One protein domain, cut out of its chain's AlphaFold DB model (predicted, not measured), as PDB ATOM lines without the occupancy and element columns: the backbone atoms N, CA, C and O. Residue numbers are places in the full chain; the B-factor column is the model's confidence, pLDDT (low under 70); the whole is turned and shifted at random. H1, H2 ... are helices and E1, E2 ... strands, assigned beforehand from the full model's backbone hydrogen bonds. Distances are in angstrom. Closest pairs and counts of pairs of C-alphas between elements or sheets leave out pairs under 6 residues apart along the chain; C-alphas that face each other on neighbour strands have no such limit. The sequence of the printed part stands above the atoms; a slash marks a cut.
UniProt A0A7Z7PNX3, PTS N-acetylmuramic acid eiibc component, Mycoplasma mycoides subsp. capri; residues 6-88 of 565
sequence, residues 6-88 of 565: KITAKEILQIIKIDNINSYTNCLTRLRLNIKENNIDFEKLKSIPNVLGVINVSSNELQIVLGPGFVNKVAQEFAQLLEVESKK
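This is residues 6 to 88 of the 565 residues of the protein "PTS N-acetylmuramic acid eiibc component" of Mycoplasma mycoides subsp. capri (UniProt A0A7Z7PNX3). A twisted four-stranded antiparallel sheet forms a wall, with helices over one face and the other face bare. H3, the longest helix, covers E1 and E2, while short H2 covers the opposite edge strand, E3; H1 lies between H2 and H3 and bridges them. The printed part has 83 residues, with three named helices and four named strands in the order H1 E1 E2 H2 E3 E4 H3; the sheet runs E1 E2 E4 E3, and the class is mixed, helices and strands. The whole is compact, with a radius of gyration of the C-alphas of 11.5 A and spans of 32 by 26 by 21 A.

H1, residues 6 to 16, is followed by the antiparallel hairpin of E1, residues 21 to 26, and E2, residues 30 to 35, where N 22 and O 34 are 2.8 A apart, within hydrogen-bond range. H2, residues 42 to 47, only just touches H1, with 3 pairs of C-alphas within 8 A, the closest being Ile 12 and Leu 45 at 6.7 A; the tilt is shallow, 22 degrees, opposite ways. E3, residues 53 to 58, and E4, residues 61 to 65, form a second antiparallel hairpin, with N 55 and O 63 at 2.8 A. E4 is also the antiparallel neighbour of E2, with N 33 and O 62 at 2.8 A. H2 lies over E3 at a height over the sheet of 8.8 A, along the strands, at 16 degrees to E3 on the local plane. E2, H2 and E3 make a split strand-helix-strand unit, two strands running the same way with E4 between them, and its crossover is right-handed. H3, residues 70 to 85, lies over E1 and E2 at a height of 9.9 A, on the same face as H2, the two helices and the sheet making two layers. H3 touches H1 with residues 74 to 81 alone, the closest C-alphas being those of Ala 9 and Phe 78, 5.0 A apart, at a steep tilt of 64 degrees, the same way. H2 and H3 are apart. In H1, H2 and H3 every O i to N i+4 pair is within hydrogen-bond range.

H1 begins at C-alpha 6, (-14.687, 32.203, -44.744), and is 15.6 A long. E1 measures 14.0 A, E2 15.4 A, H2 8.7 A, E3 15.8 A and E4 13.3 A. H3, 22.7 A long, ends at C-alpha 85, (-24.541, 41.272, -50.475).

The two C-alphas farthest apart are those of Pro 68 and Lys 88, at 32.6 A. The printed part has no cut, and no link is long. The mean pLDDT of the printed part is 79.2, with residues 23, 28, 59, 68 and 83 to 88 under 70.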
ATOM      1  N   LYS A   6     -14.142  31.391 -43.652       86.88
ATOM      2  CA  LYS A   6     -14.687  32.203 -44.744       86.88
ATOM      3  C   LYS A   6     -15.260  31.339 -45.860       86.88
ATOM      4  O   LYS A   6     -16.319  31.656 -46.400       86.88
ATOM      5  N   ILE A   7     -14.588  30.230 -46.175       87.44
ATOM      6  CA  ILE A   7     -15.065  29.244 -47.155       87.44
ATOM      7  C   ILE A   7     -16.346  28.591 -46.632       87.44
ATOM      8  O   ILE A   7     -17.368  28.627 -47.312       87.44
ATOM      9  N   THR A   8     -16.329  28.116 -45.380       88.19
ATOM     10  CA  THR A   8     -17.508  27.516 -44.740       88.19
ATOM     11  C   THR A   8     -18.693  28.488 -44.692       88.19
ATOM     12  O   THR A   8     -19.810  28.102 -45.022       88.19
ATOM     13  N   ALA A   9     -18.481  29.763 -44.338       87.75
ATOM     14  CA  ALA A   9     -19.553  30.762 -44.331       87.75
ATOM     15  C   ALA A   9     -20.158  30.991 -45.729       87.75
ATOM     16  O   ALA A   9     -21.378  31.085 -45.867       87.75
ATOM     17  N   LYS A  10     -19.315  31.047 -46.768       88.12
ATOM     18  CA  LYS A  10     -19.746  31.251 -48.157       88.12
ATOM     19  C   LYS A  10     -20.553  30.069 -48.695       88.12
ATOM     20  O   LYS A  10     -21.575  30.284 -49.337       88.12
ATOM     21  N   GLU A  11     -20.131  28.840 -48.409       88.69
ATOM     22  CA  GLU A  11     -20.845  27.624 -48.823       88.69
ATOM     23  C   GLU A  11     -22.213  27.501 -48.136       88.69
ATOM     24  O   GLU A  11     -23.206  27.185 -48.793       88.69
ATOM     25  N   ILE A  12     -22.306  27.850 -46.843       88.94
ATOM     26  CA  ILE A  12     -23.594  27.897 -46.127       88.94
ATOM     27  C   ILE A  12     -24.538  28.921 -46.783       88.94
ATOM     28  O   ILE A  12     -25.708  28.614 -47.023       88.94
ATOM     29  N   LEU A  13     -24.047  30.125 -47.103       86.19
ATOM     30  CA  LEU A  13     -24.854  31.173 -47.743       86.19
ATOM     31  C   LEU A  13     -25.305  30.807 -49.160       86.19
ATOM     32  O   LEU A  13     -26.424  31.142 -49.538       86.19
ATOM     33  N   GLN A  14     -24.485  30.086 -49.928       86.75
ATOM     34  CA  GLN A  14     -24.864  29.623 -51.268       86.75
ATOM     35  C   GLN A  14     -26.036  28.637 -51.242       86.75
ATOM     36  O   GLN A  14     -26.881  28.674 -52.136       86.75
ATOM     37  N   ILE A  15     -26.102  27.774 -50.225       86.06
ATOM     38  CA  ILE A  15     -27.160  26.763 -50.113       86.06
ATOM     39  C   ILE A  15     -28.453  27.363 -49.549       86.06
ATOM     40  O   ILE A  15     -29.533  27.052 -50.043       86.06
ATOM     41  N   ILE A  16     -28.358  28.233 -48.541       84.44
ATOM     42  CA  ILE A  16     -29.539  28.807 -47.873       84.44
ATOM     43  C   ILE A  16     -30.111  29.997 -48.650       84.44
ATOM     44  O   ILE A  16     -31.325  30.197 -48.628       84.44
ATOM     45  N   LYS A  17     -29.256  30.717 -49.391       82.88
ATOM     46  CA  LYS A  17     -29.504  32.023 -50.022       82.88
ATOM     47  C   LYS A  17     -29.777  33.125 -48.998       82.88
ATOM     48  O   LYS A  17     -30.485  32.933 -48.013       82.88
ATOM     49  N   ILE A  18     -29.246  34.317 -49.255       78.69
ATOM     50  CA  ILE A  18     -29.384  35.463 -48.345       78.69
ATOM     51  C   ILE A  18     -30.834  35.893 -48.171       78.69
ATOM     52  O   ILE A  18     -31.270  36.131 -47.047       78.69
ATOM     53  N   ASP A  19     -31.597  35.924 -49.262       79.69
ATOM     54  CA  ASP A  19     -32.983  36.397 -49.245       79.69
ATOM     55  C   ASP A  19     -33.899  35.537 -48.368       79.69
ATOM     56  O   ASP A  19     -34.960  36.001 -47.941       79.69
ATOM     57  N   ASN A  20     -33.478  34.304 -48.070       82.50
ATOM     58  CA  ASN A  20     -34.199  33.361 -47.229       82.50
ATOM     59  C   ASN A  20     -33.858  33.496 -45.732       82.50
ATOM     60  O   ASN A  20     -34.447  32.793 -44.919       82.50
ATOM     61  N   ILE A  21     -32.933  34.378 -45.335       82.25
ATOM     62  CA  ILE A  21     -32.497  34.543 -43.939       82.25
ATOM     63  C   ILE A  21     -33.135  35.807 -43.343       82.25
ATOM     64  O   ILE A  21     -32.883  36.918 -43.799       82.25
ATOM     65  N   ASN A  22     -33.934  35.655 -42.285       73.38
ATOM     66  CA  ASN A  22     -34.502  36.777 -41.525       73.38
ATOM     67  C   ASN A  22     -33.536  37.303 -40.460       73.38
ATOM     68  O   ASN A  22     -33.410  38.508 -40.254       73.38
ATOM     69  N   SER A  23     -32.890  36.396 -39.730       69.50
ATOM     70  CA  SER A  23     -31.911  36.737 -38.698       69.50
ATOM     71  C   SER A  23     -30.980  35.560 -38.433       69.50
ATOM     72  O   SER A  23     -31.305  34.409 -38.730       69.50
ATOM     73  N   TYR A  24     -29.813  35.846 -37.864       82.81
ATOM     74  CA  TYR A  24     -28.882  34.825 -37.409       82.81
ATOM     75  C   TYR A  24     -28.366  35.160 -36.013       82.81
ATOM     76  O   TYR A  24     -28.257  36.322 -35.623       82.81
ATOM     77  N   THR A  25     -28.034  34.124 -35.255       74.94
ATOM     78  CA  THR A  25     -27.312  34.219 -33.984       74.94
ATOM     79  C   THR A  25     -26.352  33.041 -33.884       74.94
ATOM     80  O   THR A  25     -26.476  32.059 -34.613       74.94
ATOM     81  N   ASN A  26     -25.386  33.092 -32.978       79.88
ATOM     82  CA  ASN A  26     -24.529  31.949 -32.696       79.88
ATOM     83  C   ASN A  26     -24.414  31.727 -31.190       79.88
ATOM     84  O   ASN A  26     -24.352  32.672 -30.406       79.88
ATOM     85  N   CYS A  27     -24.395  30.461 -30.787       77.94
ATOM     86  CA  CYS A  27     -24.061  30.062 -29.426       77.94
ATOM     87  C   CYS A  27     -22.636  29.489 -29.379       77.94
ATOM     88  O   CYS A  27     -21.847  29.685 -30.300       77.94
ATOM     89  N   LEU A  28     -22.301  28.760 -28.309       58.88
ATOM     90  CA  LEU A  28     -20.974  28.170 -28.119       58.88
ATOM     91  C   LEU A  28     -20.560  27.210 -29.240       58.88
ATOM     92  O   LEU A  28     -19.375  27.146 -29.541       58.88
ATOM     93  N   THR A  29     -21.495  26.474 -29.853       79.94
ATOM     94  CA  THR A  29     -21.176  25.407 -30.825       79.94
ATOM     95  C   THR A  29     -22.022  25.411 -32.100       79.94
ATOM     96  O   THR A  29     -21.773  24.592 -32.989       79.94
ATOM     97  N   ARG A  30     -23.024  26.296 -32.210       84.88
ATOM     98  CA  ARG A  30     -23.997  26.287 -33.316       84.88
ATOM     99  C   ARG A  30     -24.266  27.678 -33.872       84.88
ATOM    100  O   ARG A  30     -24.426  28.627 -33.103       84.88
ATOM    101  N   LEU A  31     -24.368  27.759 -35.193       84.50
ATOM    102  CA  LEU A  31     -24.920  28.898 -35.915       84.50
ATOM    103  C   LEU A  31     -26.426  28.660 -36.069       84.50
ATOM    104  O   LEU A  31     -26.832  27.618 -36.576       84.50
ATOM    105  N   ARG A  32     -27.249  29.586 -35.582       83.88
ATOM    106  CA  ARG A  32     -28.713  29.510 -35.614       83.88
ATOM    107  C   ARG A  32     -29.243  30.518 -36.617       83.88
ATOM    108  O   ARG A  32     -28.885  31.691 -36.545       83.88
ATOM    109  N   LEU A  33     -30.101  30.061 -37.513       82.69
ATOM    110  CA  LEU A  33     -30.672  30.847 -38.594       82.69
ATOM    111  C   LEU A  33     -32.192  30.818 -38.481       82.69
ATOM    112  O   LEU A  33     -32.789  29.749 -38.357       82.69
ATOM    113  N   ASN A  34     -32.802  31.997 -38.541       80.31
ATOM    114  CA  ASN A  34     -34.229  32.143 -38.768       80.31
ATOM    115  C   ASN A  34     -34.453  32.294 -40.276       80.31
ATOM    116  O   ASN A  34     -33.929  33.240 -40.870       80.31
ATOM    117  N   ILE A  35     -35.182  31.359 -40.882       83.75
ATOM    118  CA  ILE A  35     -35.383  31.265 -42.333       83.75
ATOM    119  C   ILE A  35     -36.842  31.539 -42.723       83.75
ATOM    120  O   ILE A  35     -37.750  31.295 -41.927       83.75
ATOM    121  N   LYS A  36     -37.073  32.068 -43.932       77.81
ATOM    122  CA  LYS A  36     -38.423  32.371 -44.450       77.81
ATOM    123  C   LYS A  36     -39.125  31.124 -44.987       77.81
ATOM    124  O   LYS A  36     -40.304  30.927 -44.717       77.81
ATOM    125  N   GLU A  37     -38.393  30.294 -45.723       78.12
ATOM    126  CA  GLU A  37     -38.870  29.073 -46.370       78.12
ATOM    127  C   GLU A  37     -37.933  27.898 -46.064       78.12
ATOM    128  O   GLU A  37     -36.709  28.006 -46.170       78.12
ATOM    129  N   ASN A  38     -38.510  26.738 -45.743       73.88
ATOM    130  CA  ASN A  38     -37.764  25.537 -45.353       73.88
ATOM    131  C   ASN A  38     -37.364  24.625 -46.534       73.88
ATOM    132  O   ASN A  38     -37.196  23.419 -46.366       73.88
ATOM    133  N   ASN A  39     -37.233  25.174 -47.745       75.38
ATOM    134  CA  ASN A  39     -36.845  24.411 -48.936       75.38
ATOM    135  C   ASN A  39     -35.313  24.358 -49.088       75.38
ATOM    136  O   ASN A  39     -34.749  24.884 -50.048       75.38
ATOM    137  N   ILE A  40     -34.630  23.799 -48.083       80.88
ATOM    138  CA  ILE A  40     -33.164  23.774 -47.987       80.88
ATOM    139  C   ILE A  40     -32.653  22.333 -48.099       80.88
ATOM    140  O   ILE A  40     -33.164  21.420 -47.454       80.88
ATOM    141  N   ASP A  41     -31.600  22.137 -48.892       83.12
ATOM    142  CA  ASP A  41     -30.941  20.840 -49.073       83.12
ATOM    143  C   ASP A  41     -30.019  20.523 -47.876       83.12
ATOM    144  O   ASP A  41     -28.857  20.939 -47.811       83.12
ATOM    145  N   PHE A  42     -30.563  19.810 -46.884       83.25
ATOM    146  CA  PHE A  42     -29.851  19.472 -45.648       83.25
ATOM    147  C   PHE A  42     -28.659  18.535 -45.863       83.25
ATOM    148  O   PHE A  42     -27.681  18.626 -45.120       83.25
ATOM    149  N   GLU A  43     -28.715  17.650 -46.860       81.12
ATOM    150  CA  GLU A  43     -27.614  16.733 -47.170       81.12
ATOM    151  C   GLU A  43     -26.427  17.501 -47.756       81.12
ATOM    152  O   GLU A  43     -25.286  17.294 -47.336       81.12
ATOM    153  N   LYS A  44     -26.687  18.506 -48.605       85.06
ATOM    154  CA  LYS A  44     -25.631  19.430 -49.043       85.06
ATOM    155  C   LYS A  44     -25.034  20.232 -47.892       85.06
ATOM    156  O   LYS A  44     -23.816  20.370 -47.838       85.06
ATOM    157  N   LEU A  45     -25.838  20.712 -46.941       84.31
ATOM    158  CA  LEU A  45     -25.302  21.427 -45.774       84.31
ATOM    159  C   LEU A  45     -24.402  20.543 -44.897       84.31
ATOM    160  O   LEU A  45     -23.388  21.025 -44.400       84.31
ATOM    161  N   LYS A  46     -24.736  19.258 -44.721       84.88
ATOM    162  CA  LYS A  46     -23.885  18.296 -43.997       84.88
ATOM    163  C   LYS A  46     -22.600  17.955 -44.755       84.88
ATOM    164  O   LYS A  46     -21.606  17.618 -44.123       84.88
ATOM    165  N   SER A  47     -22.616  18.044 -46.086       84.69
ATOM    166  CA  SER A  47     -21.439  17.779 -46.925       84.69
ATOM    167  C   SER A  47     -20.364  18.873 -46.850       84.69
ATOM    168  O   SER A  47     -19.224  18.635 -47.250       84.69
ATOM    169  N   ILE A  48     -20.701  20.053 -46.309       86.19
ATOM    170  CA  ILE A  48     -19.759  21.161 -46.122       86.19
ATOM    171  C   ILE A  48     -18.650  20.742 -45.143       86.19
ATOM    172  O   ILE A  48     -18.940  20.358 -44.002       86.19
ATOM    173  N   PRO A  49     -17.365  20.892 -45.515       78.44
ATOM    174  CA  PRO A  49     -16.259  20.634 -44.607       78.44
ATOM    175  C   PRO A  49     -16.393  21.441 -43.307       78.44
ATOM    176  O   PRO A  49     -16.489  22.670 -43.325       78.44
ATOM    177  N   ASN A  50     -16.312  20.749 -42.164       80.94
ATOM    178  CA  ASN A  50     -16.447  21.285 -40.798       80.94
ATOM    179  C   ASN A  50     -17.883  21.563 -40.306       80.94
ATOM    180  O   ASN A  50     -18.038  22.043 -39.181       80.94
ATOM    181  N   VAL A  51     -18.921  21.214 -41.074       87.62
ATOM    182  CA  VAL A  51     -20.283  21.093 -40.537       87.62
ATOM    183  C   VAL A  51     -20.428  19.722 -39.879       87.62
ATOM    184  O   VAL A  51     -20.363  18.686 -40.525       87.62
ATOM    185  N   LEU A  52     -20.602  19.713 -38.558       82.62
ATOM    186  CA  LEU A  52     -20.721  18.494 -37.749       82.62
ATOM    187  C   LEU A  52     -22.154  17.948 -37.717       82.62
ATOM    188  O   LEU A  52     -22.385  16.820 -37.294       82.62
ATOM    189  N   GLY A  53     -23.126  18.765 -38.113       82.69
ATOM    190  CA  GLY A  53     -24.527  18.386 -38.140       82.69
ATOM    191  C   GLY A  53     -25.430  19.568 -38.449       82.69
ATOM    192  O   GLY A  53     -25.048  20.728 -38.296       82.69
ATOM    193  N   VAL A  54     -26.649  19.258 -38.867       86.56
ATOM    194  CA  VAL A  54     -27.693  20.237 -39.163       86.56
ATOM    195  C   VAL A  54     -28.957  19.778 -38.454       86.56
ATOM    196  O   VAL A  54     -29.368  18.630 -38.604       86.56
ATOM    197  N   ILE A  55     -29.531  20.654 -37.636       81.88
ATOM    198  CA  ILE A  55     -30.706  20.381 -36.811       81.88
ATOM    199  C   ILE A  55     -31.805  21.328 -37.265       81.88
ATOM    200  O   ILE A  55     -31.649  22.547 -37.179       81.88
ATOM    201  N   ASN A  56     -32.919  20.768 -37.719       80.12
ATOM    202  CA  ASN A  56     -34.124  21.532 -37.992       80.12
ATOM    203  C   ASN A  56     -34.993  21.556 -36.724       80.12
ATOM    204  O   ASN A  56     -35.399  20.498 -36.248       80.12
ATOM    205  N   VAL A  57     -35.203  22.738 -36.137       72.25
ATOM    206  CA  VAL A  57     -35.895  22.894 -34.843       72.25
ATOM    207  C   VAL A  57     -37.374  23.223 -35.041       72.25
ATOM    208  O   VAL A  57     -38.216  22.767 -34.272       72.25
ATOM    209  N   SER A  58     -37.702  24.000 -36.074       70.50
ATOM    210  CA  SER A  58     -39.072  24.360 -36.456       70.50
ATOM    211  C   SER A  58     -39.105  24.766 -37.930       70.50
ATOM    212  O   SER A  58     -38.052  24.947 -38.532       70.50
ATOM    213  N   SER A  59     -40.291  24.977 -38.517       68.31
ATOM    214  CA  SER A  59     -40.421  25.369 -39.933       68.31
ATOM    215  C   SER A  59     -39.578  26.590 -40.330       68.31
ATOM    216  O   SER A  59     -39.256  26.737 -41.503       68.31
ATOM    217  N   ASN A  60     -39.208  27.444 -39.369       77.38
ATOM    218  CA  ASN A  60     -38.480  28.686 -39.612       77.38
ATOM    219  C   ASN A  60     -37.150  28.763 -38.837       77.38
ATOM    220  O   ASN A  60     -36.524  29.820 -38.838       77.38
ATOM    221  N   GLU A  61     -36.701  27.697 -38.159       81.44
ATOM    222  CA  GLU A  61     -35.450  27.713 -37.382       81.44
ATOM    223  C   GLU A  61     -34.529  26.536 -37.720       81.44
ATOM    224  O   GLU A  61     -34.820  25.373 -37.426       81.44
ATOM    225  N   LEU A  62     -33.353  26.878 -38.246       86.88
ATOM    226  CA  LEU A  62     -32.291  25.955 -38.626       86.88
ATOM    227  C   LEU A  62     -31.045  26.169 -37.759       86.88
ATOM    228  O   LEU A  62     -30.588  27.297 -37.581       86.88
ATOM    229  N   GLN A  63     -30.440  25.091 -37.257       87.38
ATOM    230  CA  GLN A  63     -29.186  25.150 -36.501       87.38
ATOM    231  C   GLN A  63     -28.091  24.318 -37.171       87.38
ATOM    232  O   GLN A  63     -28.228  23.111 -37.347       87.38
ATOM    233  N   ILE A  64     -26.963  24.953 -37.477       89.88
ATOM    234  CA  ILE A  64     -25.780  24.320 -38.064       89.88
ATOM    235  C   ILE A  64     -24.734  24.148 -36.962       89.88
ATOM    236  O   ILE A  64     -24.306  25.115 -36.328       89.88
ATOM    237  N   VAL A  65     -24.332  22.908 -36.703       89.19
ATOM    238  CA  VAL A  65     -23.354  22.551 -35.673       89.19
ATOM    239  C   VAL A  65     -21.951  22.670 -36.263       89.19
ATOM    240  O   VAL A  65     -21.587  21.924 -37.163       89.19
ATOM    241  N   LEU A  66     -21.155  23.606 -35.743       85.19
ATOM    242  CA  LEU A  66     -19.803  23.925 -36.234       85.19
ATOM    243  C   LEU A  66     -18.715  23.660 -35.178       85.19
ATOM    244  O   LEU A  66     -17.520  23.705 -35.467       85.19
ATOM    245  N   GLY A  67     -19.126  23.376 -33.939       78.06
ATOM    246  CA  GLY A  67     -18.232  23.096 -32.821       78.06
ATOM    247  C   GLY A  67     -17.723  24.353 -32.095       78.06
ATOM    248  O   GLY A  67     -17.914  25.484 -32.559       78.06
ATOM    249  N   PRO A  68     -17.107  24.168 -30.914       68.81
ATOM    250  CA  PRO A  68     -16.697  25.260 -30.042       68.81
ATOM    251  C   PRO A  68     -15.602  26.130 -30.662       68.81
ATOM    252  O   PRO A  68     -14.633  25.635 -31.238       68.81
ATOM    253  N   GLY A  69     -15.764  27.450 -30.557       75.56
ATOM    254  CA  GLY A  69     -14.807  28.451 -31.043       75.56
ATOM    255  C   GLY A  69     -14.816  28.679 -32.560       75.56
ATOM    256  O   GLY A  69     -14.734  29.830 -32.990       75.56
ATOM    257  N   PHE A  70     -14.969  27.632 -33.380       84.88
ATOM    258  CA  PHE A  70     -15.042  27.760 -34.846       84.88
ATOM    259  C   PHE A  70     -16.320  28.479 -35.296       84.88
ATOM    260  O   PHE A  70     -16.261  29.352 -36.160       84.88
ATOM    261  N   VAL A  71     -17.443  28.213 -34.623       82.88
ATOM    262  CA  VAL A  71     -18.728  28.880 -34.874       82.88
ATOM    263  C   VAL A  71     -18.645  30.409 -34.798       82.88
ATOM    264  O   VAL A  71     -19.261  31.083 -35.613       82.88
ATOM    265  N   ASN A  72     -17.852  30.973 -33.881       78.88
ATOM    266  CA  ASN A  72     -17.729  32.428 -33.730       78.88
ATOM    267  C   ASN A  72     -17.029  33.056 -34.939       78.88
ATOM    268  O   ASN A  72     -17.428  34.121 -35.401       78.88
ATOM    269  N   LYS A  73     -16.004  32.374 -35.466       86.44
ATOM    270  CA  LYS A  73     -15.271  32.818 -36.656       86.44
ATOM    271  C   LYS A  73     -16.152  32.729 -37.900       86.44
ATOM    272  O   LYS A  73     -16.207  33.677 -38.669       86.44
ATOM    273  N   VAL A  74     -16.886  31.623 -38.056       85.94
ATOM    274  CA  VAL A  74     -17.843  31.457 -39.161       85.94
ATOM    275  C   VAL A  74     -18.960  32.492 -39.065       85.94
ATOM    276  O   VAL A  74     -19.253  33.126 -40.064       85.94
ATOM    277  N   ALA A  75     -19.539  32.734 -37.885       79.69
ATOM    278  CA  ALA A  75     -20.586  33.741 -37.695       79.69
ATOM    279  C   ALA A  75     -20.111  35.161 -38.045       79.69
ATOM    280  O   ALA A  75     -20.876  35.939 -38.606       79.69
ATOM    281  N   GLN A  76     -18.848  35.493 -37.758       81.00
ATOM    282  CA  GLN A  76     -18.258  36.784 -38.112       81.00
ATOM    283  C   GLN A  76     -18.071  36.947 -39.630       81.00
ATOM    284  O   GLN A  76     -18.409  37.997 -40.171       81.00
ATOM    285  N   GLU A  77     -17.573  35.922 -40.325       86.56
ATOM    286  CA  GLU A  77     -17.464  35.933 -41.795       86.56
ATOM    287  C   GLU A  77     -18.851  35.915 -42.459       86.56
ATOM    288  O   GLU A  77     -19.096  36.625 -43.430       86.56
ATOM    289  N   PHE A  78     -19.794  35.162 -41.888       85.00
ATOM    290  CA  PHE A  78     -21.190  35.092 -42.314       85.00
ATOM    291  C   PHE A  78     -21.883  36.458 -42.206       85.00
ATOM    292  O   PHE A  78     -22.565  36.874 -43.139       85.00
ATOM    293  N   ALA A  79     -21.639  37.195 -41.117       76.88
ATOM    294  CA  ALA A  79     -22.089  38.573 -40.937       76.88
ATOM    295  C   ALA A  79     -21.546  39.505 -42.027       76.88
ATOM    296  O   ALA A  79     -22.300  40.264 -42.629       76.88
ATOM    297  N   GLN A  80     -20.240  39.426 -42.302       79.31
ATOM    298  CA  GLN A  80     -19.595  40.263 -43.313       79.31
ATOM    299  C   GLN A  80     -20.124  39.973 -44.718       79.31
ATOM    300  O   GLN A  80     -20.353  40.902 -45.485       79.31
ATOM    301  N   LEU A  81     -20.341  38.701 -45.062       80.69
ATOM    302  CA  LEU A  81     -20.890  38.314 -46.361       80.69
ATOM    303  C   LEU A  81     -22.341  38.791 -46.526       80.69
ATOM    304  O   LEU A  81     -22.667  39.355 -47.571       80.69
ATOM    305  N   LEU A  82     -23.167  38.670 -45.478       74.50
ATOM    306  CA  LEU A  82     -24.520  39.233 -45.456       74.50
ATOM    307  C   LEU A  82     -24.512  40.755 -45.653       74.50
ATOM    308  O   LEU A  82     -25.291  41.261 -46.452       74.50
ATOM    309  N   GLU A  83     -23.607  41.481 -44.989       62.88
ATOM    310  CA  GLU A  83     -23.472  42.940 -45.128       62.88
ATOM    311  C   GLU A  83     -22.936  43.392 -46.498       62.88
ATOM    312  O   GLU A  83     -23.160  44.535 -46.906       62.88
ATOM    313  N   VAL A  84     -22.173  42.542 -47.195       55.94
ATOM    314  CA  VAL A  84     -21.614  42.839 -48.524       55.94
ATOM    315  C   VAL A  84     -22.641  42.581 -49.627       55.94
ATOM    316  O   VAL A  84     -22.715  43.367 -50.570       55.94
ATOM    317  N   GLU A  85     -23.463  41.537 -49.513       51.78
ATOM    318  CA  GLU A  85     -24.541  41.272 -50.475       51.78
ATOM    319  C   GLU A  85     -25.797  42.118 -50.208       51.78
ATOM    320  O   GLU A  85     -26.429  42.554 -51.167       51.78
ATOM    321  N   SER A  86     -26.087  42.511 -48.959       46.09
ATOM    322  CA  SER A  86     -27.148  43.490 -48.654       46.09
ATOM    323  C   SER A  86     -26.841  44.912 -49.151       46.09
ATOM    324  O   SER A  86     -27.693  45.793 -49.070       46.09
ATOM    325  N   LYS A  87     -25.619  45.167 -49.636       41.84
ATOM    326  CA  LYS A  87     -25.188  46.445 -50.231       41.84
ATOM    327  C   LYS A  87     -25.385  46.513 -51.748       41.84
ATOM    328  O   LYS A  87     -24.918  47.473 -52.358       41.84
ATOM    329  N   LYS A  88     -26.031  45.518 -52.370       36.88
ATOM    330  CA  LYS A  88     -26.221  45.481 -53.829       36.88
ATOM    331  C   LYS A  88     -27.497  46.121 -54.376       36.88
ATOM    332  O   LYS A  88     -27.611  46.163 -55.590       36.88
TER     333      LYS A  88